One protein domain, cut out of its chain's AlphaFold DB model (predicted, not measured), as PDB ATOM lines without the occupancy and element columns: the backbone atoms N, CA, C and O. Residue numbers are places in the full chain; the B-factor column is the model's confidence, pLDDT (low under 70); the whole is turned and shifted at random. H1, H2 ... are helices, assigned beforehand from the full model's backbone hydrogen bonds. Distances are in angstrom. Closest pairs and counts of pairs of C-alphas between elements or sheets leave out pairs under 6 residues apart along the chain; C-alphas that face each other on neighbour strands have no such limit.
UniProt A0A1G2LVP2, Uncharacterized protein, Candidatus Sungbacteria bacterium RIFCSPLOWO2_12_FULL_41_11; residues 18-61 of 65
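AT A GLANCE: This is residues 18 to 61 of the 65 residues of an uncharacterized protein of Candidatus Sungbacteria bacterium RIFCSPLOWO2_12_FULL_41_11 (UniProt A0A1G2LVP2). One long straight helix, H1, makes the length of the model, and at its far end the link of residues 50 to 55 turns away to a short helix, H2, so that the whole has the outline of an L. The printed part has 44 residues with two named helices, H1 then H2, and no named strand; the class is all helix. It is extended, a rod with a radius of gyration of the C-alphas of 16.8 A and spans of 48 by 23 by 7 A.

IN THESE COORDINATES: H1 is residues 21 to 49, 42.1 A from C-alpha 21 at (3.908, -27.831, -53.136) to C-alpha 49 at (40.135, -46.291, -42.034). H2 is residues 56 to 61, ending with C-alpha 61 at (44.207, -23.762, -37.241).

HOW THE PARTS SIT: H1 and H2 are apart, with no C-alpha of the one within 8 A of the other. A short link of 6 residues joins them. In both helices every O i to N i+4 pair is within hydrogen-bond range. Residues 18 to 43, of which 21 to 43 belong to H1, stand free, and so do residues 54 to 61, of which 56 to 61 belong to H2.

THE WHOLE: The two C-alphas farthest apart are those of Leu 18 and Lys 57, 50.9 A. The printed part has no cut and no long link. The mean pLDDT of the printed part is 92.2, and no printed residue is under 70.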
ATOM      1  N   LEU A  18       0.159 -36.433 -57.448       86.50
ATOM      2  CA  LEU A  18      -0.094 -35.041 -57.102       86.50
ATOM      3  C   LEU A  18       0.136 -34.867 -55.604       86.50
ATOM      4  O   LEU A  18      -0.434 -35.604 -54.802       86.50
ATOM      5  N   VAL A  19       0.957 -33.893 -55.242       92.06
ATOM      6  CA  VAL A  19       1.228 -33.524 -53.853       92.06
ATOM      7  C   VAL A  19       1.151 -32.013 -53.715       92.06
ATOM      8  O   VAL A  19       1.314 -31.285 -54.699       92.06
ATOM      9  N   GLU A  20       0.911 -31.543 -52.496       94.75
ATOM     10  CA  GLU A  20       1.025 -30.124 -52.188       94.75
ATOM     11  C   GLU A  20       2.465 -29.655 -52.384       94.75
ATOM     12  O   GLU A  20       3.436 -30.393 -52.167       94.75
ATOM     13  N   LYS A  21       2.603 -28.408 -52.832       94.31
ATOM     14  CA  LYS A  21       3.908 -27.831 -53.136       94.31
ATOM     15  C   LYS A  21       4.780 -27.792 -51.881       94.31
ATOM     16  O   LYS A  21       5.946 -28.176 -51.953       94.31
ATOM     17  N   GLU A  22       4.222 -27.366 -50.750       97.56
ATOM     18  CA  GLU A  22       4.948 -27.252 -49.484       97.56
ATOM     19  C   GLU A  22       5.489 -28.607 -49.012       97.56
ATOM     20  O   GLU A  22       6.633 -28.703 -48.562       97.56
ATOM     21  N   ASP A  23       4.698 -29.670 -49.160       97.12
ATOM     22  CA  ASP A  23       5.106 -31.024 -48.787       97.12
ATOM     23  C   ASP A  23       6.238 -31.542 -49.678       97.12
ATOM     24  O   ASP A  23       7.213 -32.109 -49.174       97.12
ATOM     25  N   PHE A  24       6.151 -31.311 -50.993       96.12
ATOM     26  CA  PHE A  24       7.230 -31.660 -51.915       96.12
ATOM     27  C   PHE A  24       8.525 -30.917 -51.575       96.12
ATOM     28  O   PHE A  24       9.593 -31.530 -51.508       96.12
ATOM     29  N   GLU A  25       8.448 -29.607 -51.344       97.50
ATOM     30  CA  GLU A  25       9.617 -28.785 -51.026       97.50
ATOM     31  C   GLU A  25      10.264 -29.204 -49.701       97.50
ATOM     32  O   GLU A  25      11.492 -29.328 -49.637       97.50
ATOM     33  N   ARG A  26       9.455 -29.499 -48.674       97.88
ATOM     34  CA  ARG A  26       9.930 -30.025 -47.388       97.88
ATOM     35  C   ARG A  26      10.676 -31.346 -47.575       97.88
ATOM     36  O   ARG A  26      11.842 -31.442 -47.190       97.88
ATOM     37  N   LEU A  27      10.052 -32.326 -48.232       97.06
ATOM     38  CA  LEU A  27      10.658 -33.641 -48.471       97.06
ATOM     39  C   LEU A  27      11.937 -33.545 -49.310       97.06
ATOM     40  O   LEU A  27      12.930 -34.218 -49.030       97.06
ATOM     41  N   ASN A  28      11.938 -32.702 -50.340       97.06
ATOM     42  CA  ASN A  28      13.101 -32.521 -51.200       97.06
ATOM     43  C   ASN A  28      14.283 -31.894 -50.442       97.06
ATOM     44  O   ASN A  28      15.435 -32.301 -50.633       97.06
ATOM     45  N   LYS A  29      14.006 -30.932 -49.554       97.62
ATOM     46  CA  LYS A  29      15.017 -30.332 -48.682       97.62
ATOM     47  C   LYS A  29      15.609 -31.367 -47.726       97.62
ATOM     48  O   LYS A  29      16.827 -31.541 -47.718       97.62
ATOM     49  N   GLU A  30      14.767 -32.101 -47.000       97.31
ATOM     50  CA  GLU A  30      15.203 -33.150 -46.066       97.31
ATOM     51  C   GLU A  30      16.055 -34.215 -46.770       97.31
ATOM     52  O   GLU A  30      17.132 -34.580 -46.299       97.31
ATOM     53  N   ASN A  31      15.636 -34.668 -47.954       97.69
ATOM     54  CA  ASN A  31      16.392 -35.640 -48.743       97.69
ATOM     55  C   ASN A  31      17.761 -35.088 -49.181       97.69
ATOM     56  O   ASN A  31      18.772 -35.794 -49.156       97.69
ATOM     57  N   THR A  32      17.822 -33.807 -49.548       97.62
ATOM     58  CA  THR A  32      19.083 -33.142 -49.900       97.62
ATOM     59  C   THR A  32      20.035 -33.095 -48.705       97.62
ATOM     60  O   THR A  32      21.207 -33.457 -48.836       97.62
ATOM     61  N   GLU A  33      19.536 -32.711 -47.532       97.19
ATOM     62  CA  GLU A  33      20.316 -32.660 -46.292       97.19
ATOM     63  C   GLU A  33      20.819 -34.052 -45.881       97.19
ATOM     64  O   GLU A  33      22.007 -34.219 -45.589       97.19
ATOM     65  N   LEU A  34      19.965 -35.076 -45.962       97.88
ATOM     66  CA  LEU A  34      20.337 -36.464 -45.679       97.88
ATOM     67  C   LEU A  34      21.432 -36.971 -46.621       97.88
ATOM     68  O   LEU A  34      22.401 -37.581 -46.169       97.88
ATOM     69  N   ARG A  35      21.338 -36.688 -47.926       97.25
ATOM     70  CA  ARG A  35      22.378 -37.065 -48.899       97.25
ATOM     71  C   ARG A  35      23.727 -36.433 -48.571       97.25
ATOM     72  O   ARG A  35      24.759 -37.101 -48.675       97.25
ATOM     73  N   LEU A  36      23.732 -35.163 -48.167       96.75
ATOM     74  CA  LEU A  36      24.952 -34.470 -47.748       96.75
ATOM     75  C   LEU A  36      25.532 -35.083 -46.470       96.75
ATOM     76  O   LEU A  36      26.740 -35.326 -46.412       96.75
ATOM     77  N   ALA A  37      24.684 -35.389 -45.486       96.81
ATOM     78  CA  ALA A  37      25.097 -36.037 -44.247       96.81
ATOM     79  C   ALA A  37      25.718 -37.417 -44.511       96.81
ATOM     80  O   ALA A  37      26.836 -37.680 -44.072       96.81
ATOM     81  N   VAL A  38      25.057 -38.265 -45.307       97.62
ATOM     82  CA  VAL A  38      25.571 -39.591 -45.690       97.62
ATOM     83  C   VAL A  38      26.921 -39.473 -46.395       97.62
ATOM     84  O   VAL A  38      27.861 -40.194 -46.060       97.62
ATOM     85  N   LYS A  39      27.063 -38.526 -47.331       96.88
ATOM     86  CA  LYS A  39      28.335 -38.291 -48.028       96.88
ATOM     87  C   LYS A  39      29.451 -37.881 -47.064       96.88
ATOM     88  O   LYS A  39      30.575 -38.363 -47.200       96.88
ATOM     89  N   ALA A  40      29.157 -37.010 -46.099       94.81
ATOM     90  CA  ALA A  40      30.123 -36.577 -45.093       94.81
ATOM     91  C   ALA A  40      30.538 -37.725 -44.159       94.81
ATOM     92  O   ALA A  40      31.727 -37.872 -43.875       94.81
ATOM     93  N   ILE A  41      29.584 -38.561 -43.738       95.12
ATOM     94  CA  ILE A  41      29.839 -39.745 -42.909       95.12
ATOM     95  C   ILE A  41      30.741 -40.731 -43.652       95.12
ATOM     96  O   ILE A  41      31.781 -41.108 -43.119       95.12
ATOM     97  N   LEU A  42      30.405 -41.085 -44.895       95.69
ATOM     98  CA  LEU A  42      31.207 -42.006 -45.708       95.69
ATOM     99  C   LEU A  42      32.629 -41.482 -45.934       95.69
ATOM    100  O   LEU A  42      33.602 -42.220 -45.789       95.69
ATOM    101  N   ALA A  43      32.767 -40.193 -46.255       92.62
ATOM    102  CA  ALA A  43      34.078 -39.570 -46.405       92.62
ATOM    103  C   ALA A  43      34.881 -39.611 -45.094       92.62
ATOM    104  O   ALA A  43      36.079 -39.905 -45.114       92.62
ATOM    105  N   GLY A  44      34.224 -39.354 -43.959       91.31
ATOM    106  CA  GLY A  44      34.816 -39.467 -42.629       91.31
ATOM    107  C   GLY A  44      35.268 -40.891 -42.315       91.31
ATOM    108  O   GLY A  44      36.404 -41.090 -41.894       91.31
ATOM    109  N   GLU A  45      34.432 -41.890 -42.588       94.19
ATOM    110  CA  GLU A  45      34.752 -43.299 -42.365       94.19
ATOM    111  C   GLU A  45      35.971 -43.743 -43.187       94.19
ATOM    112  O   GLU A  45      36.903 -44.342 -42.649       94.19
ATOM    113  N   ILE A  46      36.016 -43.390 -44.475       93.62
ATOM    114  CA  ILE A  46      37.160 -43.681 -45.349       93.62
ATOM    115  C   ILE A  46      38.430 -42.994 -44.832       93.62
ATOM    116  O   ILE A  46      39.509 -43.589 -44.851       93.62
ATOM    117  N   ALA A  47      38.334 -41.746 -44.367       90.31
ATOM    118  CA  ALA A  47      39.475 -41.034 -43.800       90.31
ATOM    119  C   ALA A  47      39.993 -41.725 -42.529       90.31
ATOM    120  O   ALA A  47      41.199 -41.947 -42.411       90.31
ATOM    121  N   LEU A  48      39.092 -42.137 -41.634       90.25
ATOM    122  CA  LEU A  48      39.428 -42.860 -40.406       90.25
ATOM    123  C   LEU A  48      40.102 -44.202 -40.698       90.25
ATOM    124  O   LEU A  48      41.165 -44.474 -40.142       90.25
ATOM    125  N   ARG A  49      39.546 -45.003 -41.618       92.69
ATOM    126  CA  ARG A  49      40.135 -46.291 -42.034       92.69
ATOM    127  C   ARG A  49      41.552 -46.133 -42.591       92.69
ATOM    128  O   ARG A  49      42.393 -46.994 -42.373       92.69
ATOM    129  N   ASN A  50      41.829 -45.020 -43.266       92.88
ATOM    130  CA  ASN A  50      43.150 -44.702 -43.813       92.88
ATOM    131  C   ASN A  50      44.087 -43.999 -42.810       92.88
ATOM    132  O   ASN A  50      45.126 -43.480 -43.214       92.88
ATOM    133  N   GLY A  51      43.709 -43.895 -41.531       89.75
ATOM    134  CA  GLY A  51      44.495 -43.200 -40.505       89.75
ATOM    135  C   GLY A  51      44.580 -41.681 -40.692       89.75
ATOM    136  O   GLY A  51      45.356 -41.017 -40.006       89.75
ATOM    137  N   LYS A  52      43.784 -41.099 -41.598       83.50
ATOM    138  CA  LYS A  52      43.739 -39.657 -41.871       83.50
ATOM    139  C   LYS A  52      42.880 -38.955 -40.822       83.50
ATOM    140  O   LYS A  52      41.762 -38.520 -41.094       83.50
ATOM    141  N   THR A  53      43.415 -38.846 -39.612       84.50
ATOM    142  CA  THR A  53      42.842 -38.040 -38.532       84.50
ATOM    143  C   THR A  53      43.577 -36.711 -38.408       84.50
ATOM    144  O   THR A  53      44.737 -36.569 -38.791       84.50
ATOM    145  N   ARG A  54      42.890 -35.702 -37.876       81.38
ATOM    146  CA  ARG A  54      43.511 -34.451 -37.434       81.38
ATOM    147  C   ARG A  54      43.086 -34.187 -36.005       81.38
ATOM    148  O   ARG A  54      41.929 -34.422 -35.658       81.38
ATOM    149  N   SER A  55      43.996 -33.681 -35.182       82.44
ATOM    150  CA  SER A  55      43.624 -33.246 -33.837       82.44
ATOM    151  C   SER A  55      42.704 -32.028 -33.913       82.44
ATOM    152  O   SER A  55      42.736 -31.252 -34.874       82.44
ATOM    153  N   PHE A  56      41.900 -31.818 -32.873       79.69
ATOM    154  CA  PHE A  56      41.017 -30.654 -32.791       79.69
ATOM    155  C   PHE A  56      41.790 -29.330 -32.952       79.69
ATOM    156  O   PHE A  56      41.362 -28.431 -33.673       79.69
ATOM    157  N   LYS A  57      43.005 -29.252 -32.392       83.12
ATOM    158  CA  LYS A  57      43.905 -28.097 -32.538       83.12
ATOM    159  C   LYS A  57      44.335 -27.863 -33.993       83.12
ATOM    160  O   LYS A  57      44.364 -26.720 -34.444       83.12
ATOM    161  N   GLN A  58      44.643 -28.927 -34.742       82.56
ATOM    162  CA  GLN A  58      44.982 -28.840 -36.170       82.56
ATOM    163  C   GLN A  58      43.778 -28.419 -37.022       82.56
ATOM    164  O   GLN A  58      43.928 -27.634 -37.956       82.56
ATOM    165  N   PHE A  59      42.577 -28.898 -36.684       81.44
ATOM    166  CA  PHE A  59      41.347 -28.483 -37.353       81.44
ATOM    167  C   PHE A  59      41.090 -26.980 -37.216       81.44
ATOM    168  O   PHE A  59      40.886 -26.310 -38.230       81.44
ATOM    169  N   LEU A  60      41.150 -26.448 -35.993       84.19
ATOM    170  CA  LEU A  60      40.896 -25.030 -35.736       84.19
ATOM    171  C   LEU A  60      41.891 -24.127 -36.473       84.19
ATOM    172  O   LEU A  60      41.487 -23.139 -37.083       84.19
ATOM    173  N   LYS A  61      43.176 -24.509 -36.507       82.19
ATOM    174  CA  LYS A  61      44.207 -23.762 -37.241       82.19
ATOM    175  C   LYS A  61      43.935 -23.701 -38.751       82.19
ATOM    176  O   LYS A  61      44.216 -22.686 -39.368       82.19
TER     177      LYS A  61